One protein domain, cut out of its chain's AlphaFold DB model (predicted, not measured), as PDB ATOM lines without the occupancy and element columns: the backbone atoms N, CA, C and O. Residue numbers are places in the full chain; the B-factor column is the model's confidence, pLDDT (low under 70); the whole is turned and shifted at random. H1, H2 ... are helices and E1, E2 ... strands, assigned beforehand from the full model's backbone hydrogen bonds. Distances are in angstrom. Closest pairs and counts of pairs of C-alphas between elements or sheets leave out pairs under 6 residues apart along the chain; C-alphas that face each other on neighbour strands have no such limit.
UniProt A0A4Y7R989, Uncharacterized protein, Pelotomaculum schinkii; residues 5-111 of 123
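Overview. This is residues 5 to 111 of the 123 residues of an uncharacterized protein of Pelotomaculum schinkii (UniProt A0A4Y7R989). A twisted sheet of four strands makes a slab with helices over one face: H1 and H2 run along its strands, and H3 packs by the edge strand E1, two layers in all. Past the small helix H4, which only grazes the sheet, the printed part runs out into a tail whose residues 104 to 111 stick out from the body. The printed part has 107 residues with four named helices and four named strands, in the order E1 E2 H1 E3 E4 H2 H3 H4; the class is mixed, helices and strands. The sheet's order is E1 E2 E4 E3, antiparallel throughout. The whole is compact, with a radius of gyration of the C-alphas of 15.0 A, yet elongated, spanning 50 by 28 by 21 A.

Arrangement. Start at the inner strands, E2 at residues 12 to 17 and E4 at 46 to 54: they are antiparallel, and N 15 lies 2.9 A from O 51, within hydrogen-bond range. Beside E4 look for the edge strand E3, residues 32 to 40, which forms a hairpin with it; N 38 and O 48 are 2.8 A apart. E3 bends by 59 degrees at residue 35. Beside E2 is the other edge strand, E1, residues 5 to 7, also in a hairpin with it; N 6 and O 14 are 3.0 A apart. The sheet is only just strongly twisted, its C-alphas up to 4.3 A off the best plane. H1, residues 20 to 26, lies over E4 at a height over the sheet of 8.3 A; the closest C-alphas, of Ile 23 and Ser 49, are 6.7 A apart. E2, H1 and E3 form a split strand-helix-strand unit, two strands running the same way with E4 between them, and its crossover is right-handed. H2, residues 65 to 73, is on the same face, over E2 at a height of 9.3 A; its closest C-alpha pair to E2 is Leu 73 and Cys 17, 7.2 A. H2 touches H3, residues 77 to 85, at a steep tilt of 46 degrees, with C-alphas 70 and 77 closest at 5.6 A. In H1, H2 and H3 every O i to N i+4 pair is within hydrogen-bond range; H4, residues 92 to 95, is too short for such a pair.

Along the chain. Find C-alpha 5 at (-69.266, -38.092, 145.229), where E1 begins its 7.1 A; E2 measures 16.6 A. E4 starts at C-alpha 46, (-59.937, -35.003, 161.385), and runs 26.7 A; E3 runs 22.5 A. H1 is 9.9 A long, H2 12.2 A and H3 12.6 A. H4, 5.0 A long, ends at C-alpha 95, (-78.164, -41.879, 150.767).

Size, cuts and confidence. The C-alphas farthest apart are those of Glu 60 and Lys 109, 50.5 A. The printed part has no cut and no long link between named elements. Residues 89 to 111 are under 70 in pLDDT, as are 41 to 43, 45 and 56; the mean of the printed part is 80.6.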
ATOM      1  N   LEU A   5     -68.791 -38.971 146.285       90.88
ATOM      2  CA  LEU A   5     -69.266 -38.092 145.229       90.88
ATOM      3  C   LEU A   5     -70.715 -38.440 144.886       90.88
ATOM      4  O   LEU A   5     -71.065 -39.609 144.719       90.88
ATOM      5  N   TRP A   6     -71.551 -37.422 144.723       90.44
ATOM      6  CA  TRP A   6     -72.917 -37.599 144.242       90.44
ATOM      7  C   TRP A   6     -73.326 -36.483 143.288       90.44
ATOM      8  O   TRP A   6     -72.783 -35.371 143.306       90.44
ATOM      9  N   TYR A   7     -74.285 -36.814 142.430       89.19
ATOM     10  CA  TYR A   7     -74.905 -35.870 141.523       89.19
ATOM     11  C   TYR A   7     -75.965 -35.064 142.282       89.19
ATOM     12  O   TYR A   7     -76.705 -35.610 143.095       89.19
ATOM     13  N   ALA A   8     -76.015 -33.755 142.060       87.00
ATOM     14  CA  ALA A   8     -76.937 -32.843 142.738       87.00
ATOM     15  C   ALA A   8     -78.020 -32.285 141.800       87.00
ATOM     16  O   ALA A   8     -78.740 -31.368 142.189       87.00
ATOM     17  N   GLY A   9     -78.131 -32.828 140.582       84.38
ATOM     18  CA  GLY A   9     -79.036 -32.328 139.549       84.38
ATOM     19  C   GLY A   9     -78.459 -31.142 138.774       84.38
ATOM     20  O   GLY A   9     -77.502 -30.497 139.205       84.38
ATOM     21  N   GLU A  10     -79.032 -30.873 137.598       85.38
ATOM     22  CA  GLU A  10     -78.740 -29.683 136.776       85.38
ATOM     23  C   GLU A  10     -77.243 -29.465 136.478       85.38
ATOM     24  O   GLU A  10     -76.753 -28.341 136.431       85.38
ATOM     25  N   GLY A  11     -76.482 -30.552 136.329       87.38
ATOM     26  CA  GLY A  11     -75.039 -30.493 136.043       87.38
ATOM     27  C   GLY A  11     -74.154 -30.221 137.267       87.38
ATOM     28  O   GLY A  11     -72.927 -30.171 137.143       87.38
ATOM     29  N   PHE A  12     -74.738 -30.097 138.459       91.69
ATOM     30  CA  PHE A  12     -73.998 -29.917 139.702       91.69
ATOM     31  C   PHE A  12     -73.618 -31.238 140.364       91.69
ATOM     32  O   PHE A  12     -74.357 -32.219 140.358       91.69
ATOM     33  N   TRP A  13     -72.458 -31.213 141.006       92.62
ATOM     34  CA  TRP A  13     -71.873 -32.322 141.741       92.62
ATOM     35  C   TRP A  13     -71.472 -31.862 143.128       92.62
ATOM     36  O   TRP A  13     -71.136 -30.691 143.337       92.62
ATOM     37  N   VAL A  14     -71.470 -32.804 144.065       93.31
ATOM     38  CA  VAL A  14     -70.921 -32.575 145.396       93.31
ATOM     39  C   VAL A  14     -69.924 -33.670 145.724       93.31
ATOM     40  O   VAL A  14     -70.223 -34.856 145.614       93.31
ATOM     41  N   ALA A  15     -68.728 -33.244 146.114       93.50
ATOM     42  CA  ALA A  15     -67.628 -34.100 146.517       93.50
ATOM     43  C   ALA A  15     -67.376 -33.964 148.018       93.50
ATOM     44  O   ALA A  15     -67.245 -32.852 148.527       93.50
ATOM     45  N   TYR A  16     -67.253 -35.093 148.707       92.38
ATOM     46  CA  TYR A  16     -66.817 -35.191 150.094       92.38
ATOM     47  C   TYR A  16     -65.371 -35.682 150.149       92.38
ATOM     48  O   TYR A  16     -65.032 -36.709 149.560       92.38
ATOM     49  N   CYS A  17     -64.520 -34.962 150.876       91.06
ATOM     50  CA  CYS A  17     -63.114 -35.313 151.034       91.06
ATOM     51  C   CYS A  17     -62.660 -35.146 152.487       91.06
ATOM     52  O   CYS A  17     -62.977 -34.140 153.126       91.06
ATOM     53  N   GLU A  18     -61.891 -36.112 152.997       89.75
ATOM     54  CA  GLU A  18     -61.241 -36.028 154.316       89.75
ATOM     55  C   GLU A  18     -59.718 -35.806 154.239       89.75
ATOM     56  O   GLU A  18     -59.063 -35.668 155.274       89.75
ATOM     57  N   ASP A  19     -59.135 -35.838 153.040       89.62
ATOM     58  CA  ASP A  19     -57.696 -35.677 152.831       89.62
ATOM     59  C   ASP A  19     -57.301 -34.194 152.815       89.62
ATOM     60  O   ASP A  19     -57.832 -33.400 152.040       89.62
ATOM     61  N   ALA A  20     -56.367 -33.802 153.682       89.38
ATOM     62  CA  ALA A  20     -56.033 -32.395 153.894       89.38
ATOM     63  C   ALA A  20     -55.395 -31.741 152.658       89.38
ATOM     64  O   ALA A  20     -55.696 -30.580 152.365       89.38
ATOM     65  N   ASP A  21     -54.560 -32.483 151.928       92.62
ATOM     66  CA  ASP A  21     -53.874 -31.978 150.740       92.62
ATOM     67  C   ASP A  21     -54.862 -31.778 149.589       92.62
ATOM     68  O   ASP A  21     -54.890 -30.714 148.967       92.62
ATOM     69  N   THR A  22     -55.753 -32.746 149.379       94.12
ATOM     70  CA  THR A  22     -56.830 -32.659 148.387       94.12
ATOM     71  C   THR A  22     -57.818 -31.538 148.724       94.12
ATOM     72  O   THR A  22     -58.214 -30.779 147.842       94.12
ATOM     73  N   ILE A  23     -58.170 -31.346 150.002       93.94
ATOM     74  CA  ILE A  23     -58.998 -30.209 150.443       93.94
ATOM     75  C   ILE A  23     -58.309 -28.876 150.122       93.94
ATOM     76  O   ILE A  23     -58.952 -27.946 149.631       93.94
ATOM     77  N   ALA A  24     -57.012 -28.749 150.415       94.50
ATOM     78  CA  ALA A  24     -56.258 -27.527 150.149       94.50
ATOM     79  C   ALA A  24     -56.113 -27.243 148.647       94.50
ATOM     80  O   ALA A  24     -56.087 -26.081 148.240       94.50
ATOM     81  N   GLU A  25     -56.023 -28.286 147.829       95.94
ATOM     82  CA  GLU A  25     -56.014 -28.201 146.372       95.94
ATOM     83  C   GLU A  25     -57.373 -27.770 145.819       95.94
ATOM     84  O   GLU A  25     -57.437 -26.781 145.093       95.94
ATOM     85  N   PHE A  26     -58.467 -28.423 146.222       96.06
ATOM     86  CA  PHE A  26     -59.820 -28.079 145.773       96.06
ATOM     87  C   PHE A  26     -60.195 -26.634 146.108       96.06
ATOM     88  O   PHE A  26     -60.813 -25.956 145.297       96.06
ATOM     89  N   LYS A  27     -59.735 -26.104 147.247       95.06
ATOM     90  CA  LYS A  27     -59.918 -24.686 147.611       95.06
ATOM     91  C   LYS A  27     -59.257 -23.689 146.661       95.06
ATOM     92  O   LYS A  27     -59.608 -22.514 146.691       95.06
ATOM     93  N   LYS A  28     -58.271 -24.121 145.873       96.25
ATOM     94  CA  LYS A  28     -57.588 -23.273 144.884       96.25
ATOM     95  C   LYS A  28     -58.289 -23.288 143.526       96.25
ATOM     96  O   LYS A  28     -57.961 -22.462 142.681       96.25
ATOM     97  N   ILE A  29     -59.230 -24.207 143.310       95.06
ATOM     98  CA  ILE A  29     -59.972 -24.338 142.056       95.06
ATOM     99  C   ILE A  29     -61.168 -23.394 142.113       95.06
ATOM    100  O   ILE A  29     -62.035 -23.524 142.973       95.06
ATOM    101  N   LYS A  30     -61.214 -22.430 141.192       93.69
ATOM    102  CA  LYS A  30     -62.215 -21.354 141.182       93.69
ATOM    103  C   LYS A  30     -63.643 -21.886 141.035       93.69
ATOM    104  O   LYS A  30     -64.579 -21.314 141.583       93.69
ATOM    105  N   GLU A  31     -63.799 -22.965 140.283       93.94
ATOM    106  CA  GLU A  31     -65.068 -23.618 139.975       93.94
ATOM    107  C   GLU A  31     -65.596 -24.473 141.140       93.94
ATOM    108  O   GLU A  31     -66.743 -24.922 141.101       93.94
ATOM    109  N   MET A  32     -64.780 -24.702 142.177       95.00
ATOM    110  CA  MET A  32     -65.150 -25.478 143.357       95.00
ATOM    111  C   MET A  32     -65.487 -24.562 144.532       95.00
ATOM    112  O   MET A  32     -64.663 -23.788 145.012       95.00
ATOM    113  N   GLN A  33     -66.701 -24.703 145.053       93.81
ATOM    114  CA  GLN A  33     -67.167 -23.973 146.224       93.81
ATOM    115  C   GLN A  33     -67.217 -24.907 147.434       93.81
ATOM    116  O   GLN A  33     -67.974 -25.875 147.433       93.81
ATOM    117  N   GLU A  34     -66.459 -24.613 148.494       92.50
ATOM    118  CA  GLU A  34     -66.605 -25.321 149.774       92.50
ATOM    119  C   GLU A  34     -67.990 -25.005 150.366       92.50
ATOM    120  O   GLU A  34     -68.271 -23.862 150.729       92.50
ATOM    121  N   SER A  35     -68.868 -26.005 150.429       88.31
ATOM    122  CA  SER A  35     -70.250 -25.864 150.907       88.31
ATOM    123  C   SER A  35     -70.392 -26.189 152.393       88.31
ATOM    124  O   SER A  35     -71.261 -25.633 153.061       88.31
ATOM    125  N   ALA A  36     -69.540 -27.068 152.924       85.12
ATOM    126  CA  ALA A  36     -69.537 -27.432 154.335       85.12
ATOM    127  C   ALA A  36     -68.157 -27.914 154.803       85.12
ATOM    128  O   ALA A  36     -67.351 -28.430 154.030       85.12
ATOM    129  N   THR A  37     -67.892 -27.764 156.102       85.81
ATOM    130  CA  THR A  37     -66.722 -28.328 156.788       85.81
ATOM    131  C   THR A  37     -67.191 -29.124 158.001       85.81
ATOM    132  O   THR A  37     -68.001 -28.642 158.791       85.81
ATOM    133  N   TYR A  38     -66.643 -30.321 158.168       82.94
ATOM    134  CA  TYR A  38     -66.961 -31.265 159.232       82.94
ATOM    135  C   TYR A  38     -65.719 -31.546 160.076       82.94
ATOM    136  O   TYR A  38     -64.595 -31.531 159.572       82.94
ATOM    137  N   PHE A  39     -65.932 -31.843 161.357       79.44
ATOM    138  CA  PHE A  39     -64.872 -32.229 162.286       79.44
ATOM    139  C   PHE A  39     -65.227 -33.548 162.964       79.44
ATOM    140  O   PHE A  39     -66.175 -33.638 163.744       79.44
ATOM    141  N   HIS A  40     -64.434 -34.580 162.691       70.62
ATOM    142  CA  HIS A  40     -64.622 -35.904 163.268       70.62
ATOM    143  C   HIS A  40     -64.009 -35.976 164.667       70.62
ATOM    144  O   HIS A  40     -62.831 -36.297 164.834       70.62
ATOM    145  N   PHE A  41     -64.813 -35.724 165.702       62.28
ATOM    146  CA  PHE A  41     -64.356 -35.767 167.099       62.28
ATOM    147  C   PHE A  41     -63.753 -37.121 167.502       62.28
ATOM    148  O   PHE A  41     -62.740 -37.164 168.196       62.28
ATOM    149  N   ARG A  42     -64.327 -38.233 167.023       66.44
ATOM    150  CA  ARG A  42     -63.830 -39.593 167.309       66.44
ATOM    151  C   ARG A  42     -62.570 -39.963 166.516       66.44
ATOM    152  O   ARG A  42     -61.836 -40.847 166.940       66.44
ATOM    153  N   ALA A  43     -62.276 -39.256 165.424       66.06
ATOM    154  CA  ALA A  43     -61.083 -39.455 164.599       66.06
ATOM    155  C   ALA A  43     -60.032 -38.355 164.845       66.06
ATOM    156  O   ALA A  43     -59.447 -37.821 163.908       66.06
ATOM    157  N   ARG A  44     -59.811 -37.985 166.116       71.62
ATOM    158  CA  ARG A  44     -58.822 -36.968 166.540       71.62
ATOM    159  C   ARG A  44     -59.026 -35.579 165.912       71.62
ATOM    160  O   ARG A  44     -58.065 -34.851 165.696       71.62
ATOM    161  N   GLY A  45     -60.271 -35.202 165.624       69.31
ATOM    162  CA  GLY A  45     -60.586 -33.904 165.024       69.31
ATOM    163  C   GLY A  45     -60.259 -33.819 163.533       69.31
ATOM    164  O   GLY A  45     -60.117 -32.710 163.021       69.31
ATOM    165  N   LYS A  46     -60.142 -34.963 162.838       73.62
ATOM    166  CA  LYS A  46     -59.937 -35.003 161.385       73.62
ATOM    167  C   LYS A  46     -60.984 -34.127 160.695       73.62
ATOM    168  O   LYS A  46     -62.185 -34.280 160.930       73.62
ATOM    169  N   ARG A  47     -60.508 -33.186 159.883       82.31
ATOM    170  CA  ARG A  47     -61.347 -32.283 159.103       82.31
ATOM    171  C   ARG A  47     -61.789 -32.992 157.831       82.31
ATOM    172  O   ARG A  47     -60.970 -33.615 157.167       82.31
ATOM    173  N   ALA A  48     -63.052 -32.830 157.481       87.06
ATOM    174  CA  ALA A  48     -63.551 -33.143 156.155       87.06
ATOM    175  C   ALA A  48     -64.227 -31.911 155.561       87.06
ATOM    176  O   ALA A  48     -64.724 -31.058 156.300       87.06
ATOM    177  N   SER A  49     -64.256 -31.814 154.241       90.62
ATOM    178  CA  SER A  49     -64.921 -30.725 153.535       90.62
ATOM    179  C   SER A  49     -65.794 -31.279 152.419       90.62
ATOM    180  O   SER A  49     -65.452 -32.275 151.780       90.62
ATOM    181  N   GLN A  50     -66.924 -30.615 152.195       93.25
ATOM    182  CA  GLN A  50     -67.752 -30.815 151.017       93.25
ATOM    183  C   GLN A  50     -67.539 -29.670 150.040       93.25
ATOM    184  O   GLN A  50     -67.492 -28.505 150.443       93.25
ATOM    185  N   PHE A  51     -67.442 -30.015 148.764       94.00
ATOM    186  CA  PHE A  51     -67.298 -29.067 147.674       94.00
ATOM    187  C   PHE A  51     -68.413 -29.269 146.665       94.00
ATOM    188  O   PHE A  51     -68.597 -30.375 146.163       94.00
ATOM    189  N   ARG A  52     -69.121 -28.190 146.342       94.50
ATOM    190  CA  ARG A  52     -70.087 -28.134 145.250       94.50
ATOM    191  C   ARG A  52     -69.416 -27.536 144.022       94.50
ATOM    192  O   ARG A  52     -68.741 -26.514 144.127       94.50
ATOM    193  N   PHE A  53     -69.620 -28.147 142.866       94.75
ATOM    194  CA  PHE A  53     -69.103 -27.639 141.599       94.75
ATOM    195  C   PHE A  53     -70.056 -27.972 140.457       94.75
ATOM    196  O   PHE A  53     -70.819 -28.934 140.527       94.75
ATOM    197  N   HIS A  54     -70.030 -27.150 139.413       93.38
ATOM    198  CA  HIS A  54     -70.734 -27.438 138.171       93.38
ATOM    199  C   HIS A  54     -69.784 -28.143 137.210       93.38
ATOM    200  O   HIS A  54     -68.616 -27.766 137.096       93.38
ATOM    201  N   GLN A  55     -70.286 -29.137 136.493       86.06
ATOM    202  CA  GLN A  55     -69.565 -29.760 135.398       86.06
ATOM    203  C   GLN A  55     -70.149 -29.269 134.069       86.06
ATOM    204  O   GLN A  55     -71.344 -29.394 133.832       86.06
ATOM    205  N   GLY A  56     -69.302 -28.687 133.213       68.62
ATOM    206  CA  GLY A  56     -69.685 -28.231 131.871       68.62
ATOM    207  C   GLY A  56     -70.114 -29.365 130.930       68.62
ATOM    208  O   GLY A  56     -70.004 -30.540 131.271       68.62
ATOM    209  N   GLU A  57     -70.549 -28.989 129.725       71.38
ATOM    210  CA  GLU A  57     -71.210 -29.861 128.734       71.38
ATOM    211  C   GLU A  57     -70.379 -31.082 128.297       71.38
ATOM    212  O   GLU A  57     -70.932 -32.115 127.925       71.38
ATOM    213  N   ILE A  58     -69.048 -30.990 128.376       81.19
ATOM    214  CA  ILE A  58     -68.136 -32.071 127.993       81.19
ATOM    215  C   ILE A  58     -67.878 -32.978 129.201       81.19
ATOM    216  O   ILE A  58     -67.182 -32.610 130.150       81.19
ATOM    217  N   LEU A  59     -68.414 -34.197 129.139       85.81
ATOM    218  CA  LEU A  59     -68.250 -35.259 130.139       85.81
ATOM    219  C   LEU A  59     -67.256 -36.333 129.670       85.81
ATOM    220  O   LEU A  59     -67.531 -37.530 129.711       85.81
ATOM    221  N   GLU A  60     -66.074 -35.898 129.236       88.38
ATOM    222  CA  GLU A  60     -65.004 -36.788 128.778       88.38
ATOM    223  C   GLU A  60     -63.902 -36.953 129.828       88.38
ATOM    224  O   GLU A  60     -63.489 -36.006 130.506       88.38
ATOM    225  N   ARG A  61     -63.397 -38.184 129.963       89.44
ATOM    226  CA  ARG A  61     -62.333 -38.497 130.920       89.44
ATOM    227  C   ARG A  61     -61.071 -37.697 130.583       89.44
ATOM    228  O   ARG A  61     -60.610 -37.697 129.449       89.44
ATOM    229  N   GLY A  62     -60.496 -37.048 131.590       88.56
ATOM    230  CA  GLY A  62     -59.308 -36.201 131.467       88.56
ATOM    231  C   GLY A  62     -59.572 -34.796 130.920       88.56
ATOM    232  O   GLY A  62     -58.654 -33.985 130.922       88.56
ATOM    233  N   GLN A  63     -60.802 -34.487 130.500       89.50
ATOM    234  CA  GLN A  63     -61.153 -33.189 129.908       89.50
ATOM    235  C   GLN A  63     -62.185 -32.409 130.725       89.50
ATOM    236  O   GLN A  63     -62.671 -31.365 130.299       89.50
ATOM    237  N   CYS A  64     -62.547 -32.913 131.901       91.56
ATOM    238  CA  CYS A  64     -63.615 -32.349 132.700       91.56
ATOM    239  C   CYS A  64     -63.257 -32.310 134.189       91.56
ATOM    240  O   CYS A  64     -62.507 -33.156 134.689       91.56
ATOM    241  N   LEU A  65     -63.802 -31.321 134.903       93.75
ATOM    242  CA  LEU A  65     -63.579 -31.139 136.337       93.75
ATOM    243  C   LEU A  65     -64.040 -32.372 137.124       93.75
ATOM    244  O   LEU A  65     -63.341 -32.817 138.027       93.75
ATOM    245  N   LEU A  66     -65.150 -32.991 136.719       94.50
ATOM    246  CA  LEU A  66     -65.632 -34.251 137.279       94.50
ATOM    247  C   LEU A  66     -64.589 -35.370 137.170       94.50
ATOM    248  O   LEU A  66     -64.341 -36.078 138.144       94.50
ATOM    249  N   SER A  67     -63.944 -35.524 136.009       94.81
ATOM    250  CA  SER A  67     -62.894 -36.529 135.819       94.81
ATOM    251  C   SER A  67     -61.678 -36.243 136.691       94.81
ATOM    252  O   SER A  67     -61.062 -37.184 137.193       94.81
ATOM    253  N   TYR A  68     -61.319 -34.972 136.854       94.50
ATOM    254  CA  TYR A  68     -60.230 -34.571 137.731       94.50
ATOM    255  C   TYR A  68     -60.564 -34.872 139.202       94.50
ATOM    256  O   TYR A  68     -59.780 -35.534 139.880       94.50
ATOM    257  N   VAL A  69     -61.760 -34.497 139.668       94.62
ATOM    258  CA  VAL A  69     -62.237 -34.783 141.030       94.62
ATOM    259  C   VAL A  69     -62.265 -36.290 141.293       94.62
ATOM    260  O   VAL A  69     -61.733 -36.736 142.307       94.62
ATOM    261  N   CYS A  70     -62.785 -37.092 140.356       94.25
ATOM    262  CA  CYS A  70     -62.770 -38.552 140.476       94.25
ATOM    263  C   CYS A  70     -61.344 -39.095 140.613       94.25
ATOM    264  O   CYS A  70     -61.087 -39.953 141.452       94.25
ATOM    265  N   SER A  71     -60.394 -38.566 139.836       94.50
ATOM    266  CA  SER A  71     -58.996 -38.988 139.919       94.50
ATOM    267  C   SER A  71     -58.356 -38.649 141.266       94.50
ATOM    268  O   SER A  71     -57.614 -39.477 141.791       94.50
ATOM    269  N   ARG A  72     -58.607 -37.454 141.817       94.75
ATOM    270  CA  ARG A  72     -58.034 -37.024 143.107       94.75
ATOM    271  C   ARG A  72     -58.644 -37.771 144.290       94.75
ATOM    272  O   ARG A  72     -57.944 -38.061 145.249       94.75
ATOM    273  N   LEU A  73     -59.922 -38.131 144.200       93.44
ATOM    274  CA  LEU A  73     -60.625 -38.874 145.248       93.44
ATOM    275  C   LEU A  73     -60.535 -40.397 145.097       93.44
ATOM    276  O   LEU A  73     -61.087 -41.107 145.934       93.44
ATOM    277  N   HIS A  74     -59.839 -40.895 144.068       93.44
ATOM    278  CA  HIS A  74     -59.753 -42.319 143.719       93.44
ATOM    279  C   HIS A  74     -61.120 -42.977 143.451       93.44
ATOM    280  O   HIS A  74     -61.344 -44.140 143.774       93.44
ATOM    281  N   LEU A  75     -62.030 -42.233 142.822       92.31
ATOM    282  CA  LEU A  75     -63.379 -42.674 142.475       92.31
ATOM    283  C   LEU A  75     -63.475 -43.122 141.012       92.31
ATOM    284  O   LEU A  75     -62.731 -42.673 140.134       92.31
ATOM    285  N   ASN A  76     -64.443 -43.996 140.726       92.31
ATOM    286  CA  ASN A  76     -64.708 -44.462 139.370       92.31
ATOM    287  C   ASN A  76     -65.511 -43.415 138.579       92.31
ATOM    288  O   ASN A  76     -66.711 -43.246 138.785       92.31
ATOM    289  N   PHE A  77     -64.849 -42.762 137.622       92.62
ATOM    290  CA  PHE A  77     -65.464 -41.759 136.749       92.62
ATOM    291  C   PHE A  77     -66.676 -42.285 135.964       92.62
ATOM    292  O   PHE A  77     -67.671 -41.579 135.843       92.62
ATOM    293  N   TYR A  78     -66.632 -43.520 135.454       91.62
ATOM    294  CA  TYR A  78     -67.757 -44.078 134.698       91.62
ATOM    295  C   TYR A  78     -68.962 -44.348 135.597       91.62
ATOM    296  O   TYR A  78     -70.084 -44.080 135.190       91.62
ATOM    297  N   ALA A  79     -68.734 -44.796 136.834       89.88
ATOM    298  CA  ALA A  79     -69.811 -44.934 137.811       89.88
ATOM    299  C   ALA A  79     -70.446 -43.573 138.144       89.88
ATOM    300  O   ALA A  79     -71.663 -43.478 138.247       89.88
ATOM    301  N   ALA A  80     -69.642 -42.506 138.237       89.00
ATOM    302  CA  ALA A  80     -70.172 -41.154 138.394       89.00
ATOM    303  C   ALA A  80     -71.037 -40.746 137.188       89.00
ATOM    304  O   ALA A  80     -72.142 -40.254 137.382       89.00
ATOM    305  N   LEU A  81     -70.601 -41.005 135.949       89.50
ATOM    306  CA  LEU A  81     -71.405 -40.699 134.756       89.50
ATOM    307  C   LEU A  81     -72.764 -41.408 134.736       89.50
ATOM    308  O   LEU A  81     -73.732 -40.824 134.251       89.50
ATOM    309  N   GLU A  82     -72.858 -42.626 135.265       88.44
ATOM    310  CA  GLU A  82     -74.142 -43.326 135.374       88.44
ATOM    311  C   GLU A  82     -75.120 -42.591 136.307       88.44
ATOM    312  O   GLU A  82     -76.291 -42.462 135.960       88.44
ATOM    313  N   LEU A  83     -74.647 -41.995 137.412       84.62
ATOM    314  CA  LEU A  83     -75.490 -41.161 138.291       84.62
ATOM    315  C   LEU A  83     -76.086 -39.962 137.538       84.62
ATOM    316  O   LEU A  83     -77.262 -39.643 137.695       84.62
ATOM    317  N   TYR A  84     -75.286 -39.317 136.684       84.56
ATOM    318  CA  TYR A  84     -75.749 -38.217 135.835       84.56
ATOM    319  C   TYR A  84     -76.789 -38.681 134.811       84.56
ATOM    320  O   TYR A  84     -77.839 -38.060 134.669       84.56
ATOM    321  N   ARG A  85     -76.513 -39.787 134.108       84.31
ATOM    322  CA  ARG A  85     -77.396 -40.346 133.068       84.31
ATOM    323  C   ARG A  85     -78.744 -40.783 133.625       84.31
ATOM    324  O   ARG A  85     -79.765 -40.570 132.980       84.31
ATOM    325  N   ASN A  86     -78.735 -41.348 134.827       81.75
ATOM    326  CA  ASN A  86     -79.940 -41.795 135.515       81.75
ATOM    327  C   ASN A  86     -80.657 -40.650 136.245       81.75
ATOM    328  O   ASN A  86     -81.709 -40.878 136.837       81.75
ATOM    329  N   ASN A  87     -80.105 -39.427 136.201       71.56
ATOM    330  CA  ASN A  87     -80.564 -38.270 136.966       71.56
ATOM    331  C   ASN A  87     -80.740 -38.600 138.461       71.56
ATOM    332  O   ASN A  87     -81.675 -38.146 139.119       71.56
ATOM    333  N   GLU A  88     -79.846 -39.433 138.989       72.44
ATOM    334  CA  GLU A  88     -79.899 -39.935 140.354       72.44
ATOM    335  C   GLU A  88     -79.296 -38.882 141.286       72.44
ATOM    336  O   GLU A  88     -78.121 -38.917 141.649       72.44
ATOM    337  N   SER A  89     -80.111 -37.877 141.612       65.56
ATOM    338  CA  SER A  89     -79.716 -36.738 142.438       65.56
ATOM    339  C   SER A  89     -80.009 -36.946 143.923       65.56
ATOM    340  O   SER A  89     -80.353 -35.986 144.615       65.56
ATOM    341  N   THR A  90     -79.955 -38.192 144.405       68.12
ATOM    342  CA  THR A  90     -80.319 -38.526 145.785       68.12
ATOM    343  C   THR A  90     -79.464 -37.705 146.755       68.12
ATOM    344  O   THR A  90     -78.236 -37.857 146.773       68.12
ATOM    345  N   PRO A  91     -80.076 -36.815 147.558       64.88
ATOM    346  CA  PRO A  91     -79.361 -36.023 148.542       64.88
ATOM    347  C   PRO A  91     -78.551 -36.907 149.489       64.88
ATOM    348  O   PRO A  91     -78.980 -37.990 149.881       64.88
ATOM    349  N   TYR A  92     -77.391 -36.420 149.928       63.53
ATOM    350  CA  TYR A  92     -76.498 -37.189 150.801       63.53
ATOM    351  C   TYR A  92     -77.181 -37.694 152.086       63.53
ATOM    352  O   TYR A  92     -76.905 -38.805 152.523       63.53
ATOM    353  N   MET A  93     -78.103 -36.908 152.662       62.34
ATOM    354  CA  MET A  93     -78.898 -37.309 153.836       62.34
ATOM    355  C   MET A  93     -79.821 -38.496 153.560       62.34
ATOM    356  O   MET A  93     -80.054 -39.304 154.449       62.34
ATOM    357  N   GLU A  94     -80.329 -38.623 152.337       66.19
ATOM    358  CA  GLU A  94     -81.161 -39.760 151.943       66.19
ATOM    359  C   GLU A  94     -80.302 -40.996 151.655       66.19
ATOM    360  O   GLU A  94     -80.683 -42.109 152.003       66.19
ATOM    361  N   LYS A  95     -79.112 -40.798 151.072       66.44
ATOM    362  CA  LYS A  95     -78.164 -41.879 150.767       66.44
ATOM    363  C   LYS A  95     -77.483 -42.439 152.023       66.44
ATOM    364  O   LYS A  95     -77.222 -43.638 152.095       66.44
ATOM    365  N   TYR A  96     -77.209 -41.591 153.017       63.72
ATOM    366  CA  TYR A  96     -76.535 -41.964 154.264       63.72
ATOM    367  C   TYR A  96     -77.196 -41.332 155.503       63.72
ATOM    368  O   TYR A  96     -76.567 -40.514 156.186       63.72
ATOM    369  N   PRO A  97     -78.430 -41.738 155.849       59.66
ATOM    370  CA  PRO A  97     -79.200 -41.128 156.938       59.66
ATOM    371  C   PRO A  97     -78.485 -41.209 158.296       59.66
ATOM    372  O   PRO A  97     -78.502 -40.255 159.075       59.66
ATOM    373  N   ASP A  98     -77.763 -42.304 158.544       58.62
ATOM    374  CA  ASP A  98     -77.027 -42.530 159.796       58.62
ATOM    375  C   ASP A  98     -75.685 -41.777 159.864       58.62
ATOM    376  O   ASP A  98     -75.079 -41.650 160.930       58.62
ATOM    377  N   SER A  99     -75.193 -41.280 158.725       54.59
ATOM    378  CA  SER A  99     -73.912 -40.566 158.613       54.59
ATOM    379  C   SER A  99     -74.068 -39.051 158.709       54.59
ATOM    380  O   SER A  99     -73.091 -38.334 158.926       54.59
ATOM    381  N   THR A 100     -75.300 -38.554 158.594       49.47
ATOM    382  CA  THR A 100     -75.639 -37.130 158.620       49.47
ATOM    383  C   THR A 100     -75.954 -36.593 160.005       49.47
ATOM    384  O   THR A 100     -76.677 -35.608 160.140       49.47
ATOM    385  N   TYR A 101     -75.318 -37.150 161.038       46.56
ATOM    386  CA  TYR A 101     -75.131 -36.432 162.298       46.56
ATOM    387  C   TYR A 101     -74.171 -35.253 162.055       46.56
ATOM    388  O   TYR A 101     -73.004 -35.243 162.453       46.56
ATOM    389  N   GLN A 102     -74.671 -34.235 161.357       46.03
ATOM    390  CA  GLN A 102     -74.159 -32.886 161.452       46.03
ATOM    391  C   GLN A 102     -74.279 -32.570 162.938       46.03
ATOM    392  O   GLN A 102     -75.389 -32.560 163.466       46.03
ATOM    393  N   LEU A 103     -73.150 -32.444 163.645       44.22
ATOM    394  CA  LEU A 103     -73.199 -31.950 165.012       44.22
ATOM    395  C   LEU A 103     -73.973 -30.642 164.934       44.22
ATOM    396  O   LEU A 103     -73.453 -29.672 164.376       44.22
ATOM    397  N   GLU A 104     -75.212 -30.650 165.434       39.06
ATOM    398  CA  GLU A 104     -75.942 -29.431 165.720       39.06
ATOM    399  C   GLU A 104     -74.925 -28.520 166.386       39.06
ATOM    400  O   GLU A 104     -74.277 -28.935 167.358       39.06
ATOM    401  N   LEU A 105     -74.691 -27.357 165.764       41.75
ATOM    402  CA  LEU A 105     -73.879 -26.277 166.309       41.75
ATOM    403  C   LEU A 105     -74.086 -26.298 167.811       41.75
ATOM    404  O   LEU A 105     -75.211 -26.077 168.252       41.75
ATOM    405  N   PHE A 106     -73.043 -26.719 168.539       43.78
ATOM    406  CA  PHE A 106     -73.161 -27.154 169.926       43.78
ATOM    407  C   PHE A 106     -74.190 -26.308 170.678       43.78
ATOM    408  O   PHE A 106     -74.060 -25.079 170.633       43.78
ATOM    409  N   PRO A 107     -75.155 -26.906 171.407       46.75
ATOM    410  CA  PRO A 107     -76.003 -26.119 172.283       46.75
ATOM    411  C   PRO A 107     -75.103 -25.232 173.142       46.75
ATOM    412  O   PRO A 107     -74.056 -25.673 173.632       46.75
ATOM    413  N   GLU A 108     -75.500 -23.971 173.273       51.31
ATOM    414  CA  GLU A 108     -74.690 -22.839 173.745       51.31
ATOM    415  C   GLU A 108     -73.961 -23.107 175.078       51.31
ATOM    416  O   GLU A 108     -72.904 -22.542 175.356       51.31
ATOM    417  N   LYS A 109     -74.450 -24.091 175.841       49.53
ATOM    418  CA  LYS A 109     -73.838 -24.685 177.037       49.53
ATOM    419  C   LYS A 109     -72.410 -25.235 176.866       49.53
ATOM    420  O   LYS A 109     -71.713 -25.369 177.868       49.53
ATOM    421  N   TYR A 110     -71.947 -25.545 175.650       49.22
ATOM    422  CA  TYR A 110     -70.564 -26.001 175.405       49.22
ATOM    423  C   TYR A 110     -69.636 -24.916 174.850       49.22
ATOM    424  O   TYR A 110     -68.435 -25.157 174.689       49.22
ATOM    425  N   ARG A 111     -70.148 -23.703 174.607       45.69
ATOM    426  CA  ARG A 111     -69.343 -22.536 174.244       45.69
ATOM    427  C   ARG A 111     -68.586 -22.097 175.500       45.69
ATOM    428  O   ARG A 111     -69.039 -21.242 176.253       45.69
TER     429      ARG A 111